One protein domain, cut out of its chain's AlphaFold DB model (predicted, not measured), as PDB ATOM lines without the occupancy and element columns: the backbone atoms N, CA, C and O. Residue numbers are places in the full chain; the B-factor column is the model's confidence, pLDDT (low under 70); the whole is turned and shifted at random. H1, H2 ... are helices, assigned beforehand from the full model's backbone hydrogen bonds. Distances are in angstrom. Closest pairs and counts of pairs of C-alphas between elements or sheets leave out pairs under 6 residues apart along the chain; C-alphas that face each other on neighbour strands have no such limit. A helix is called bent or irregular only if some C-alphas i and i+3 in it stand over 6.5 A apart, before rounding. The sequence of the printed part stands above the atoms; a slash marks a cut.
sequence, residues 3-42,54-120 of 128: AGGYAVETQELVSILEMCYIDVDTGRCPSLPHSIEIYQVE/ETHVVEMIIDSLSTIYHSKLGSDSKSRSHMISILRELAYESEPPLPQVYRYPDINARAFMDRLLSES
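AT A GLANCE: This is residues 3 to 42 and 54 to 120 of the 128 residues of an uncharacterized protein of Ignisphaera aggregans (UniProt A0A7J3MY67). What would one see first? Three helices, H1, H2 and H3, lie side by side with H2 between the other two, and from them a long chain stretch leads away to a fourth helix, H4, which sticks out with residues 104 to 120. Residues 23 to 42, with no named element, leave the end of H1 and fold back past it. How much is printed, and of what make-up? The printed part has 107 residues with four named helices in the order H1, H2, H3, H4 and no named strand, and its class is all helix. How large is it? It is loose, with a radius of gyration of the C-alphas of 17.6 A and spans of 50 by 40 by 30 A.

HOW THE PARTS SIT: What does the longest helix touch? H1, residues 5 to 22, touches H2, residues 54 to 69, closest at the C-alphas of Ala 7 and Asp 63, 4.9 A apart. They run the same way at a shallow tilt of 20 degrees. What touches H2 besides? H3, residues 77 to 89, touches H2 at residues 62 to 69 of H2 alone, closest at the C-alphas of Tyr 69 and Arg 80, 6.1 A apart. H2 and H3 form a helical hairpin and run opposite ways at a shallow tilt of 11 degrees. Which parts stay apart? H1 and H3 are apart, and H4, residues 109 to 119, touches no helix. How do the helices' backbones run? Every O i to N i+4 pair is within hydrogen-bond range in H2, H3 and H4, while H1 has 10 of 14.

IN THESE COORDINATES: Where is H1, and is it even along its length? It begins at C-alpha 5, (152.912, 137.186, 180.806), and measures 25.0 A from first to last C-alpha. It is irregular, with C-alphas 6 and 9 at 7.2 A, and has a kink of 33 degrees near residue 12. How long are the others? H2 measures 22.2 A, H3 18.5 A and H4 15.2 A, and H4 ends at C-alpha 119, (136.201, 131.573, 160.456).

THE WHOLE: How far does it reach? The two C-alphas farthest apart are those of Lys 78 and Ser 118, at 53.5 A. Without residues 104 to 120, which stand free, the body of 90 residues spans 45 by 31 by 27 A. Is there a cut, and which link is long? Residues 43 to 53 are not printed, and C-alphas 42 and 54 are 25.1 A apart across this cut, which falls in the link from H1 to H2. The link from H3 to H4 is long, with 19 residues, and that from H2 to H3 is short, with 7. How confident is the model? The mean pLDDT of the printed part is 92.8, and no printed residue is under 70.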
ATOM      1  N   ALA A   3     147.744 142.682 182.609       96.75
ATOM      2  CA  ALA A   3     149.118 142.624 182.115       96.75
ATOM      3  C   ALA A   3     149.332 141.352 181.283       96.75
ATOM      4  O   ALA A   3     148.601 140.376 181.435       96.75
ATOM      5  N   GLY A   4     150.313 141.379 180.381       94.81
ATOM      6  CA  GLY A   4     150.788 140.177 179.695       94.81
ATOM      7  C   GLY A   4     151.675 139.302 180.590       94.81
ATOM      8  O   GLY A   4     152.133 139.741 181.641       94.81
ATOM      9  N   GLY A   5     151.955 138.078 180.139       93.94
ATOM     10  CA  GLY A   5     152.912 137.186 180.806       93.94
ATOM     11  C   GLY A   5     152.477 136.763 182.212       93.94
ATOM     12  O   GLY A   5     151.287 136.570 182.468       93.94
ATOM     13  N   TYR A   6     153.446 136.623 183.120       96.00
ATOM     14  CA  TYR A   6     153.197 136.218 184.509       96.00
ATOM     15  C   TYR A   6     152.750 137.382 185.401       96.00
ATOM     16  O   TYR A   6     152.365 137.178 186.548       96.00
ATOM     17  N   ALA A   7     152.735 138.605 184.867       97.38
ATOM     18  CA  ALA A   7     152.281 139.791 185.581       97.38
ATOM     19  C   ALA A   7     150.751 139.869 185.733       97.38
ATOM     20  O   ALA A   7     150.270 140.707 186.492       97.38
ATOM     21  N   VAL A   8     149.975 139.044 185.013       97.44
ATOM     22  CA  VAL A   8     148.509 139.177 184.927       97.44
ATOM     23  C   VAL A   8     147.822 139.159 186.297       97.44
ATOM     24  O   VAL A   8     147.070 140.084 186.596       97.44
ATOM     25  N   GLU A   9     148.140 138.190 187.153       97.69
ATOM     26  CA  GLU A   9     147.507 138.012 188.469       97.69
ATOM     27  C   GLU A   9     147.868 139.163 189.423       97.69
ATOM     28  O   GLU A   9     147.009 139.752 190.084       97.69
ATOM     29  N   THR A  10     149.144 139.560 189.440       97.62
ATOM     30  CA  THR A  10     149.605 140.715 190.226       97.62
ATOM     31  C   THR A  10     148.940 142.008 189.741       97.62
ATOM     32  O   THR A  10     148.515 142.841 190.547       97.62
ATOM     33  N   GLN A  11     148.794 142.174 188.423       97.31
ATOM     34  CA  GLN A  11     148.182 143.353 187.816       97.31
ATOM     35  C   GLN A  11     146.691 143.472 188.133       97.31
ATOM     36  O   GLN A  11     146.215 144.598 188.282       97.31
ATOM     37  N   GLU A  12     145.953 142.366 188.242       96.06
ATOM     38  CA  GLU A  12     144.537 142.385 188.629       96.06
ATOM     39  C   GLU A  12     144.352 143.040 190.002       96.06
ATOM     40  O   GLU A  12     143.574 143.992 190.138       96.06
ATOM     41  N   LEU A  13     145.138 142.607 190.994       97.06
ATOM     42  CA  LEU A  13     145.110 143.176 192.342       97.06
ATOM     43  C   LEU A  13     145.564 144.638 192.349       97.06
ATOM     44  O   LEU A  13     144.864 145.493 192.894       97.06
ATOM     45  N   VAL A  14     146.691 144.947 191.699       96.31
ATOM     46  CA  VAL A  14     147.203 146.324 191.591       96.31
ATOM     47  C   VAL A  14     146.168 147.242 190.941       96.31
ATOM     48  O   VAL A  14     145.907 148.327 191.450       96.31
ATOM     49  N   SER A  15     145.517 146.805 189.862       94.44
ATOM     50  CA  SER A  15     144.473 147.578 189.189       94.44
ATOM     51  C   SER A  15     143.280 147.870 190.091       94.44
ATOM     52  O   SER A  15     142.803 149.004 190.101       94.44
ATOM     53  N   ILE A  16     142.789 146.872 190.831       94.06
ATOM     54  CA  ILE A  16     141.669 147.062 191.761       94.06
ATOM     55  C   ILE A  16     142.058 148.072 192.843       94.06
ATOM     56  O   ILE A  16     141.331 149.037 193.072       94.06
ATOM     57  N   LEU A  17     143.217 147.889 193.471       94.94
ATOM     58  CA  LEU A  17     143.686 148.754 194.552       94.94
ATOM     59  C   LEU A  17     143.963 150.183 194.068       94.94
ATOM     60  O   LEU A  17     143.574 151.150 194.719       94.94
ATOM     61  N   GLU A  18     144.577 150.361 192.904       93.38
ATOM     62  CA  GLU A  18     144.793 151.700 192.367       93.38
ATOM     63  C   GLU A  18     143.476 152.395 192.031       93.38
ATOM     64  O   GLU A  18     143.259 153.515 192.482       93.38
ATOM     65  N   MET A  19     142.583 151.746 191.278       91.88
ATOM     66  CA  MET A  19     141.355 152.389 190.799       91.88
ATOM     67  C   MET A  19     140.313 152.585 191.901       91.88
ATOM     68  O   MET A  19     139.610 153.592 191.893       91.88
ATOM     69  N   CYS A  20     140.194 151.621 192.814       91.94
ATOM     70  CA  CYS A  20     139.092 151.538 193.774       91.94
ATOM     71  C   CYS A  20     139.492 151.735 195.234       91.94
ATOM     72  O   CYS A  20     138.604 151.817 196.079       91.94
ATOM     73  N   TYR A  21     140.786 151.869 195.536       90.00
ATOM     74  CA  TYR A  21     141.253 152.258 196.866       90.00
ATOM     75  C   TYR A  21     142.031 153.581 196.837       90.00
ATOM     76  O   TYR A  21     141.644 154.517 197.528       90.00
ATOM     77  N   ILE A  22     143.068 153.713 195.999       89.62
ATOM     78  CA  ILE A  22     143.874 154.949 195.926       89.62
ATOM     79  C   ILE A  22     143.123 156.075 195.205       89.62
ATOM     80  O   ILE A  22     143.054 157.198 195.693       89.62
ATOM     81  N   ASP A  23     142.566 155.787 194.028       86.62
ATOM     82  CA  ASP A  23     141.971 156.794 193.146       86.62
ATOM     83  C   ASP A  23     140.448 156.950 193.360       86.62
ATOM     84  O   ASP A  23     139.765 157.553 192.523       86.62
ATOM     85  N   VAL A  24     139.900 156.444 194.473       85.12
ATOM     86  CA  VAL A  24     138.453 156.461 194.758       85.12
ATOM     87  C   VAL A  24     137.882 157.886 194.754       85.12
ATOM     88  O   VAL A  24     136.884 158.146 194.081       85.12
ATOM     89  N   ASP A  25     138.590 158.837 195.370       84.12
ATOM     90  CA  ASP A  25     138.202 160.255 195.428       84.12
ATOM     91  C   ASP A  25     138.272 160.950 194.061       84.12
ATOM     92  O   ASP A  25     137.659 161.994 193.844       84.12
ATOM     93  N   THR A  26     138.999 160.366 193.104       87.12
ATOM     94  CA  THR A  26     139.086 160.879 191.730       87.12
ATOM     95  C   THR A  26     137.979 160.335 190.821       87.12
ATOM     96  O   THR A  26     137.977 160.618 189.622       87.12
ATOM     97  N   GLY A  27     137.049 159.539 191.369       83.69
ATOM     98  CA  GLY A  27     135.921 158.957 190.636       83.69
ATOM     99  C   GLY A  27     136.328 157.904 189.603       83.69
ATOM    100  O   GLY A  27     135.567 157.619 188.684       83.69
ATOM    101  N   ARG A  28     137.537 157.339 189.714       83.56
ATOM    102  CA  ARG A  28     138.080 156.379 188.736       83.56
ATOM    103  C   ARG A  28     137.653 154.935 188.968       83.56
ATOM    104  O   ARG A  28     137.914 154.107 188.100       83.56
ATOM    105  N   CYS A  29     137.022 154.620 190.095       89.50
ATOM    106  CA  CYS A  29     136.587 153.262 190.395       89.50
ATOM    107  C   CYS A  29     135.315 152.901 189.611       89.50
ATOM    108  O   CYS A  29     134.258 153.470 189.897       89.50
ATOM    109  N   PRO A  30     135.357 151.922 188.686       85.50
ATOM    110  CA  PRO A  30     134.175 151.519 187.921       85.50
ATOM    111  C   PRO A  30     133.082 150.876 188.782       85.50
ATOM    112  O   PRO A  30     131.930 150.815 188.364       85.50
ATOM    113  N   SER A  31     133.443 150.378 189.966       85.94
ATOM    114  CA  SER A  31     132.524 149.685 190.864       85.94
ATOM    115  C   SER A  31     131.765 150.612 191.809       85.94
ATOM    116  O   SER A  31     130.863 150.126 192.471       85.94
ATOM    117  N   LEU A  32     132.055 151.918 191.891       82.44
ATOM    118  CA  LEU A  32     131.314 152.810 192.796       82.44
ATOM    119  C   LEU A  32     129.828 152.936 192.391       82.44
ATOM    120  O   LEU A  32     129.553 153.166 191.211       82.44
ATOM    121  N   PRO A  33     128.863 152.843 193.340       78.75
ATOM    122  CA  PRO A  33     129.012 152.734 194.805       78.75
ATOM    123  C   PRO A  33     129.049 151.291 195.358       78.75
ATOM    124  O   PRO A  33     128.999 151.097 196.569       78.75
ATOM    125  N   HIS A  34     129.065 150.276 194.496       84.81
ATOM    126  CA  HIS A  34     129.129 148.868 194.885       84.81
ATOM    127  C   HIS A  34     130.494 148.496 195.491       84.81
ATOM    128  O   HIS A  34     131.511 149.152 195.252       84.81
ATOM    129  N   SER A  35     130.517 147.428 196.291       87.62
ATOM    130  CA  SER A  35     131.745 146.884 196.870       87.62
ATOM    131  C   SER A  35     132.457 145.932 195.907       87.62
ATOM    132  O   SER A  35     131.844 145.312 195.035       87.62
ATOM    133  N   ILE A  36     133.772 145.806 196.094       92.75
ATOM    134  CA  ILE A  36     134.587 144.730 195.527       92.75
ATOM    135  C   ILE A  36     135.012 143.842 196.693       92.75
ATOM    136  O   ILE A  36     135.595 144.329 197.660       92.75
ATOM    137  N   GLU A  37     134.731 142.547 196.596       93.69
ATOM    138  CA  GLU A  37     135.098 141.553 197.605       93.69
ATOM    139  C   GLU A  37     136.154 140.612 197.017       93.69
ATOM    140  O   GLU A  37     135.937 139.998 195.972       93.69
ATOM    141  N   ILE A  38     137.313 140.517 197.675       95.06
ATOM    142  CA  ILE A  38     138.410 139.625 197.281       95.06
ATOM    143  C   ILE A  38     138.487 138.503 198.312       95.06
ATOM    144  O   ILE A  38     138.728 138.750 199.492       95.06
ATOM    145  N   TYR A  39     138.300 137.265 197.858       97.25
ATOM    146  CA  TYR A  39     138.363 136.078 198.705       97.25
ATOM    147  C   TYR A  39     139.670 135.325 198.472       97.25
ATOM    148  O   TYR A  39     140.016 135.010 197.336       97.25
ATOM    149  N   GLN A  40     140.368 134.985 199.554       98.00
ATOM    150  CA  GLN A  40     141.513 134.076 199.532       98.00
ATOM    151  C   GLN A  40     141.093 132.765 200.193       98.00
ATOM    152  O   GLN A  40     140.791 132.732 201.385       98.00
ATOM    153  N   VAL A  41     141.021 131.695 199.403       98.00
ATOM    154  CA  VAL A  41     140.540 130.386 199.856       98.00
ATOM    155  C   VAL A  41     141.669 129.373 199.746       98.00
ATOM    156  O   VAL A  41     142.203 129.145 198.664       98.00
ATOM    157  N   GLU A  42     142.007 128.738 200.863       97.88
ATOM    158  CA  GLU A  42     142.967 127.636 200.892       97.88
ATOM    159  C   GLU A  42     142.300 126.340 200.407       97.88
ATOM    160  O   GLU A  42     141.303 125.874 200.974       97.88
ATOM    161  N   GLU A  54     164.305 126.756 187.291       93.50
ATOM    162  CA  GLU A  54     164.560 127.974 188.074       93.50
ATOM    163  C   GLU A  54     164.335 129.262 187.275       93.50
ATOM    164  O   GLU A  54     163.765 130.217 187.797       93.50
ATOM    165  N   THR A  55     164.707 129.286 185.991       93.62
ATOM    166  CA  THR A  55     164.515 130.462 185.124       93.62
ATOM    167  C   THR A  55     163.051 130.885 185.060       93.62
ATOM    168  O   THR A  55     162.753 132.069 185.166       93.62
ATOM    169  N   HIS A  56     162.135 129.918 184.974       94.75
ATOM    170  CA  HIS A  56     160.701 130.190 184.970       94.75
ATOM    171  C   HIS A  56     160.239 130.874 186.265       94.75
ATOM    172  O   HIS A  56     159.455 131.818 186.224       94.75
ATOM    173  N   VAL A  57     160.750 130.428 187.416       94.12
ATOM    174  CA  VAL A  57     160.430 131.030 188.718       94.12
ATOM    175  C   VAL A  57     160.969 132.460 188.795       94.12
ATOM    176  O   VAL A  57     160.260 133.361 189.241       94.12
ATOM    177  N   VAL A  58     162.193 132.689 188.315       94.12
ATOM    178  CA  VAL A  58     162.803 134.026 188.275       94.12
ATOM    179  C   VAL A  58     161.999 134.978 187.384       94.12
ATOM    180  O   VAL A  58     161.715 136.096 187.807       94.12
ATOM    181  N   GLU A  59     161.561 134.534 186.203       93.81
ATOM    182  CA  GLU A  59     160.696 135.322 185.310       93.81
ATOM    183  C   GLU A  59     159.383 135.729 185.994       93.81
ATOM    184  O   GLU A  59     159.005 136.899 185.950       93.81
ATOM    185  N   MET A  60     158.720 134.799 186.693       95.88
ATOM    186  CA  MET A  60     157.490 135.096 187.439       95.88
ATOM    187  C   MET A  60     157.702 136.158 188.524       95.88
ATOM    188  O   MET A  60     156.860 137.045 188.705       95.88
ATOM    189  N   ILE A  61     158.825 136.077 189.247       95.88
ATOM    190  CA  ILE A  61     159.167 137.050 190.291       95.88
ATOM    191  C   ILE A  61     159.446 138.418 189.666       95.88
ATOM    192  O   ILE A  61     158.915 139.420 190.151       95.88
ATOM    193  N   ILE A  62     160.229 138.471 188.582       95.38
ATOM    194  CA  ILE A  62     160.533 139.720 187.873       95.38
ATOM    195  C   ILE A  62     159.242 140.379 187.385       95.38
ATOM    196  O   ILE A  62     159.023 141.550 187.692       95.38
ATOM    197  N   ASP A  63     158.365 139.649 186.695       95.94
ATOM    198  CA  ASP A  63     157.097 140.175 186.165       95.94
ATOM    199  C   ASP A  63     156.186 140.722 187.281       95.94
ATOM    200  O   ASP A  63     155.599 141.807 187.169       95.94
ATOM    201  N   SER A  64     156.108 140.001 188.402       96.31
ATOM    202  CA  SER A  64     155.288 140.398 189.551       96.31
ATOM    203  C   SER A  64     155.842 141.646 190.243       96.31
ATOM    204  O   SER A  64     155.115 142.621 190.449       96.31
ATOM    205  N   LEU A  65     157.142 141.671 190.552       96.38
ATOM    206  CA  LEU A  65     157.780 142.825 191.195       96.38
ATOM    207  C   LEU A  65     157.794 144.052 190.285       96.38
ATOM    208  O   LEU A  65     157.587 145.164 190.764       96.38
ATOM    209  N   SER A  66     157.962 143.857 188.978       95.81
ATOM    210  CA  SER A  66     157.866 144.923 187.977       95.81
ATOM    211  C   SER A  66     156.517 145.627 188.019       95.81
ATOM    212  O   SER A  66     156.441 146.858 188.006       95.81
ATOM    213  N   THR A  67     155.443 144.852 188.151       97.38
ATOM    214  CA  THR A  67     154.079 145.379 188.247       97.38
ATOM    215  C   THR A  67     153.886 146.262 189.477       97.38
ATOM    216  O   THR A  67     153.302 147.342 189.385       97.38
ATOM    217  N   ILE A  68     154.432 145.853 190.623       96.94
ATOM    218  CA  ILE A  68     154.334 146.619 191.871       96.94
ATOM    219  C   ILE A  68     155.264 147.843 191.840       96.94
ATOM    220  O   ILE A  68     154.872 148.927 192.269       96.94
ATOM    221  N   TYR A  69     156.473 147.701 191.297       96.44
ATOM    222  CA  TYR A  69     157.473 148.769 191.202       96.44
ATOM    223  C   TYR A  69     156.969 149.993 190.423       96.44
ATOM    224  O   TYR A  69     157.184 151.141 190.833       96.44
ATOM    225  N   HIS A  70     156.253 149.745 189.323       95.50
ATOM    226  CA  HIS A  70     155.671 150.792 188.477       95.50
ATOM    227  C   HIS A  70     154.287 151.273 188.945       95.50
ATOM    228  O   HIS A  70     153.755 152.234 188.390       95.50
ATOM    229  N   SER A  71     153.721 150.659 189.988       95.06
ATOM    230  CA  SER A  71     152.449 151.065 190.590       95.06
ATOM    231  C   SER A  71     152.609 152.256 191.545       95.06
ATOM    232  O   SER A  71     153.637 152.438 192.203       95.06
ATOM    233  N   LYS A  72     151.531 153.035 191.709       92.19
ATOM    234  CA  LYS A  72     151.392 154.025 192.790       92.19
ATOM    235  C   LYS A  72     151.545 153.393 194.179       92.19
ATOM    236  O   LYS A  72     152.023 154.071 195.088       92.19
ATOM    237  N   LEU A  73     151.177 152.116 194.334       90.12
ATOM    238  CA  LEU A  73     151.311 151.355 195.581       90.12
ATOM    239  C   LEU A  73     152.775 151.186 196.000       90.12
ATOM    240  O   LEU A  73     153.085 151.276 197.182       90.12
ATOM    241  N   GLY A  74     153.671 150.973 195.032       87.75
ATOM    242  CA  GLY A  74     155.109 150.813 195.245       87.75
ATOM    243  C   GLY A  74     155.904 152.088 194.978       87.75
ATOM    244  O   GLY A  74     157.061 152.011 194.573       87.75
ATOM    245  N   SER A  75     155.295 153.269 195.121       88.94
ATOM    246  CA  SER A  75     155.944 154.536 194.759       88.94
ATOM    247  C   SER A  75     156.945 155.049 195.799       88.94
ATOM    248  O   SER A  75     157.801 155.872 195.464       88.94
ATOM    249  N   ASP A  76     156.881 154.562 197.042       94.12
ATOM    250  CA  ASP A  76     157.800 154.984 198.094       94.12
ATOM    251  C   ASP A  76     159.209 154.392 197.913       94.12
ATOM    252  O   ASP A  76     159.412 153.279 197.419       94.12
ATOM    253  N   SER A  77     160.219 155.157 198.333       94.00
ATOM    254  CA  SER A  77     161.625 154.806 198.112       94.00
ATOM    255  C   SER A  77     162.054 153.534 198.842       94.00
ATOM    256  O   SER A  77     162.943 152.829 198.356       94.00
ATOM    257  N   LYS A  78     161.436 153.212 199.985       95.50
ATOM    258  CA  LYS A  78     161.777 152.031 200.779       95.50
ATOM    259  C   LYS A  78     161.290 150.764 200.081       95.50
ATOM    260  O   LYS A  78     162.089 149.846 199.900       95.50
ATOM    261  N   SER A  79     160.035 150.740 199.636       93.94
ATOM    262  CA  SER A  79     159.470 149.619 198.879       93.94
ATOM    263  C   SER A  79     160.230 149.384 197.577       93.94
ATOM    264  O   SER A  79     160.630 148.255 197.299       93.94
ATOM    265  N   ARG A  80     160.540 150.447 196.821       94.81
ATOM    266  CA  ARG A  80     161.346 150.336 195.590       94.81
ATOM    267  C   ARG A  80     162.730 149.764 195.840       94.81
ATOM    268  O   ARG A  80     163.148 148.849 195.139       94.81
ATOM    269  N   SER A  81     163.424 150.272 196.858       94.94
ATOM    270  CA  SER A  81     164.761 149.784 197.209       94.94
ATOM    271  C   SER A  81     164.736 148.312 197.618       94.94
ATOM    272  O   SER A  81     165.644 147.568 197.259       94.94
ATOM    273  N   HIS A  82     163.687 147.883 198.326       95.50
ATOM    274  CA  HIS A  82     163.515 146.488 198.715       95.50
ATOM    275  C   HIS A  82     163.214 145.574 197.519       95.50
ATOM    276  O   HIS A  82     163.803 144.506 197.397       95.50
ATOM    277  N   MET A  83     162.359 146.001 196.587       95.62
ATOM    278  CA  MET A  83     162.120 145.235 195.357       95.62
ATOM    279  C   MET A  83     163.398 145.107 194.520       95.62
ATOM    280  O   MET A  83     163.724 144.015 194.068       95.62
ATOM    281  N   ILE A  84     164.173 146.190 194.386       95.06
ATOM    282  CA  ILE A  84     165.475 146.158 193.702       95.06
ATOM    283  C   ILE A  84     166.453 145.213 194.414       95.06
ATOM    284  O   ILE A  84     167.199 144.507 193.739       95.06
ATOM    285  N   SER A  85     166.472 145.168 195.752       95.88
ATOM    286  CA  SER A  85     167.360 144.239 196.463       95.88
ATOM    287  C   SER A  85     167.002 142.780 196.183       95.88
ATOM    288  O   SER A  85     167.903 141.997 195.911       95.88
ATOM    289  N   ILE A  86     165.707 142.439 196.167       95.94
ATOM    290  CA  ILE A  86     165.241 141.088 195.811       95.94
ATOM    291  C   ILE A  86     165.646 140.742 194.371       95.94
ATOM    292  O   ILE A  86     166.161 139.659 194.115       95.94
ATOM    293  N   LEU A  87     165.467 141.667 193.424       94.75
ATOM    294  CA  LEU A  87     165.849 141.444 192.027       94.75
ATOM    295  C   LEU A  87     167.358 141.202 191.865       94.75
ATOM    296  O   LEU A  87     167.758 140.300 191.132       94.75
ATOM    297  N   ARG A  88     168.197 141.931 192.608       94.50
ATOM    298  CA  ARG A  88     169.653 141.712 192.619       94.50
ATOM    299  C   ARG A  88     170.048 140.351 193.182       94.50
ATOM    300  O   ARG A  88     170.967 139.728 192.662       94.50
ATOM    301  N   GLU A  89     169.349 139.857 194.204       94.62
ATOM    302  CA  GLU A  89     169.565 138.495 194.722       94.62
ATOM    303  C   GLU A  89     169.276 137.420 193.660       94.62
ATOM    304  O   GLU A  89     169.883 136.351 193.684       94.62
ATOM    305  N   LEU A  90     168.422 137.731 192.680       92.00
ATOM    306  CA  LEU A  90     168.129 136.891 191.514       92.00
ATOM    307  C   LEU A  90     169.043 137.179 190.307       92.00
ATOM    308  O   LEU A  90     168.732 136.766 189.190       92.00
ATOM    309  N   ALA A  91     170.156 137.893 190.513       89.44
ATOM    310  CA  ALA A  91     171.083 138.342 189.471       89.44
ATOM    311  C   ALA A  91     170.438 139.230 188.382       89.44
ATOM    312  O   ALA A  91     170.936 139.311 187.255       89.44
ATOM    313  N   TYR A  92     169.341 139.920 188.713       90.25
ATOM    314  CA  TYR A  92     168.710 140.919 187.856       90.25
ATOM    315  C   TYR A  92     169.178 142.327 188.258       90.25
ATOM    316  O   TYR A  92     168.717 142.909 189.239       90.25
ATOM    317  N   GLU A  93     170.124 142.875 187.492       86.56
ATOM    318  CA  GLU A  93     170.839 144.120 187.834       86.56
ATOM    319  C   GLU A  93     170.215 145.399 187.253       86.56
ATOM    320  O   GLU A  93     170.589 146.513 187.629       86.56
ATOM    321  N   SER A  94     169.276 145.266 186.317       87.62
ATOM    322  CA  SER A  94     168.590 146.398 185.694       87.62
ATOM    323  C   SER A  94     167.368 146.854 186.489       87.62
ATOM    324  O   SER A  94     166.867 146.162 187.372       87.62
ATOM    325  N   GLU A  95     166.846 148.031 186.146       88.50
ATOM    326  CA  GLU A  95     165.511 148.420 186.596       88.50
ATOM    327  C   GLU A  95     164.470 147.425 186.034       88.50
ATOM    328  O   GLU A  95     164.583 147.015 184.869       88.50
ATOM    329  N   PRO A  96     163.493 146.971 186.840       90.81
ATOM    330  CA  PRO A  96     162.449 146.075 186.357       90.81
ATOM    331  C   PRO A  96     161.648 146.710 185.205       90.81
ATOM    332  O   PRO A  96     161.327 147.904 185.263       90.81
ATOM    333  N   PRO A  97     161.329 145.952 184.139       91.12
ATOM    334  CA  PRO A  97     160.654 146.492 182.964       91.12
ATOM    335  C   PRO A  97     159.248 146.988 183.306       91.12
ATOM    336  O   PRO A  97     158.589 146.471 184.200       91.12
ATOM    337  N   LEU A  98     158.743 147.976 182.569       93.44
ATOM    338  CA  LEU A  98     157.330 148.340 182.669       93.44
ATOM    339  C   LEU A  98     156.483 147.202 182.068       93.44
ATOM    340  O   LEU A  98     156.690 146.881 180.892       93.44
ATOM    341  N   PRO A  99     155.535 146.592 182.810       93.19
ATOM    342  CA  PRO A  99     154.704 145.530 182.258       93.19
ATOM    343  C   PRO A  99     153.847 146.051 181.102       93.19
ATOM    344  O   PRO A  99     153.315 147.165 181.134       93.19
ATOM    345  N   GLN A 100     153.670 145.220 180.077       94.94
ATOM    346  CA  GLN A 100     152.741 145.528 179.001       94.94
ATOM    347  C   GLN A 100     151.309 145.321 179.492       94.94
ATOM    348  O   GLN A 100     150.908 144.202 179.811       94.94
ATOM    349  N   VAL A 101     150.536 146.405 179.531       94.88
ATOM    350  CA  VAL A 101     149.165 146.407 180.045       94.88
ATOM    351  C   VAL A 101     148.159 146.613 178.917       94.88
ATOM    352  O   VAL A 101     148.265 147.537 178.111       94.88
ATOM    353  N   TYR A 102     147.131 145.773 178.905       94.25
ATOM    354  CA  TYR A 102     146.031 145.773 177.956       94.25
ATOM    355  C   TYR A 102     144.731 146.214 178.629       94.25
ATOM    356  O   TYR A 102     144.445 145.928 179.801       94.25
ATOM    357  N   ARG A 103     143.902 146.910 177.854       89.94
ATOM    358  CA  ARG A 103     142.508 147.184 178.204       89.94
ATOM    359  C   ARG A 103     141.628 146.207 177.456       89.94
ATOM    360  O   ARG A 103     141.878 145.938 176.284       89.94
ATOM    361  N   TYR A 104     140.603 145.709 178.136       84.44
ATOM    362  CA  TYR A 104     139.568 144.956 177.453       84.44
ATOM    363  C   TYR A 104     138.915 145.885 176.420       84.44
ATOM    364  O   TYR A 104     138.491 146.984 176.795       84.44
ATOM    365  N   PRO A 105     138.913 145.518 175.131       87.50
ATOM    366  CA  PRO A 105     138.330 146.360 174.103       87.50
ATOM    367  C   PRO A 105     136.806 146.374 174.242       87.50
ATOM    368  O   PRO A 105     136.203 145.387 174.663       87.50
ATOM    369  N   ASP A 106     136.174 147.478 173.852       90.88
ATOM    370  CA  ASP A 106     134.722 147.499 173.685       90.88
ATOM    371  C   ASP A 106     134.365 146.669 172.443       90.88
ATOM    372  O   ASP A 106     134.605 147.085 171.306       90.88
ATOM    373  N   ILE A 107     133.899 145.438 172.667       93.44
ATOM    374  CA  ILE A 107     133.590 144.475 171.610       93.44
ATOM    375  C   ILE A 107     132.159 143.972 171.729       93.44
ATOM    376  O   ILE A 107     131.676 143.617 172.805       93.44
ATOM    377  N   ASN A 108     131.494 143.839 170.582       95.69
ATOM    378  CA  ASN A 108     130.249 143.092 170.501       95.69
ATOM    379  C   ASN A 108     130.568 141.596 170.627       95.69
ATOM    380  O   ASN A 108     130.954 140.952 169.649       95.69
ATOM    381  N   ALA A 109     130.404 141.058 171.837       93.62
ATOM    382  CA  ALA A 109     130.739 139.674 172.154       93.62
ATOM    383  C   ALA A 109     130.028 138.668 171.233       93.62
ATOM    384  O   ALA A 109     130.648 137.704 170.795       93.62
ATOM    385  N   ARG A 110     128.762 138.918 170.869       94.75
ATOM    386  CA  ARG A 110     128.015 138.052 169.945       94.75
ATOM    387  C   ARG A 110     128.662 138.033 168.565       94.75
ATOM    388  O   ARG A 110     129.009 136.968 168.077       94.75
ATOM    389  N   ALA A 111     128.878 139.207 167.975       95.69
ATOM    390  CA  ALA A 111     129.474 139.305 166.644       95.69
ATOM    391  C   ALA A 111     130.900 138.732 166.603       95.69
ATOM    392  O   ALA A 111     131.291 138.111 165.616       95.69
ATOM    393  N   PHE A 112     131.671 138.923 167.679       94.19
ATOM    394  CA  PHE A 112     132.992 138.319 167.824       94.19
ATOM    395  C   PHE A 112     132.913 136.787 167.835       94.19
ATOM    396  O   PHE A 112     133.637 136.140 167.081       94.19
ATOM    397  N   MET A 113     132.005 136.213 168.628       92.56
ATOM    398  CA  MET A 113     131.817 134.763 168.703       92.56
ATOM    399  C   MET A 113     131.305 134.165 167.388       92.56
ATOM    400  O   MET A 113     131.826 133.137 166.962       92.56
ATOM    401  N   ASP A 114     130.364 134.821 166.704       93.25
ATOM    402  CA  ASP A 114     129.851 134.365 165.403       93.25
ATOM    403  C   ASP A 114     130.984 134.268 164.365       93.25
ATOM    404  O   ASP A 114     131.091 133.284 163.626       93.25
ATOM    405  N   ARG A 115     131.884 135.262 164.338       94.00
ATOM    406  CA  ARG A 115     133.076 135.231 163.476       94.00
ATOM    407  C   ARG A 115     134.074 134.168 163.907       94.00
ATOM    408  O   ARG A 115     134.579 133.437 163.063       94.00
ATOM    409  N   LEU A 116     134.340 134.046 165.207       93.25
ATOM    410  CA  LEU A 116     135.266 133.041 165.722       93.25
ATOM    411  C   LEU A 116     134.824 131.628 165.320       93.25
ATOM    412  O   LEU A 116     135.647 130.852 164.844       93.25
ATOM    413  N   LEU A 117     133.534 131.313 165.461       91.00
ATOM    414  CA  LEU A 117     132.983 129.997 165.126       91.00
ATOM    415  C   LEU A 117     132.922 129.734 163.616       91.00
ATOM    416  O   LEU A 117     133.091 128.592 163.196       91.00
ATOM    417  N   SER A 118     132.682 130.762 162.796       92.12
ATOM    418  CA  SER A 118     132.583 130.601 161.338       92.12
ATOM    419  C   SER A 118     133.931 130.626 160.612       92.12
ATOM    420  O   SER A 118     134.067 129.994 159.564       92.12
ATOM    421  N   GLU A 119     134.929 131.333 161.146       95.25
ATOM    422  CA  GLU A 119     136.201 131.573 160.456       95.25
ATOM    423  C   GLU A 119     137.386 130.811 161.069       95.25
ATOM    424  O   GLU A 119     138.367 130.526 160.370       95.25
ATOM    425  N   SER A 120     137.340 130.464 162.361       94.94
ATOM    426  CA  SER A 120     138.476 129.809 163.014       94.94
ATOM    427  C   SER A 120     138.609 128.354 162.589       94.94
ATOM    428  O   SER A 120     137.738 127.523 162.826       94.94
TER     429      SER A 120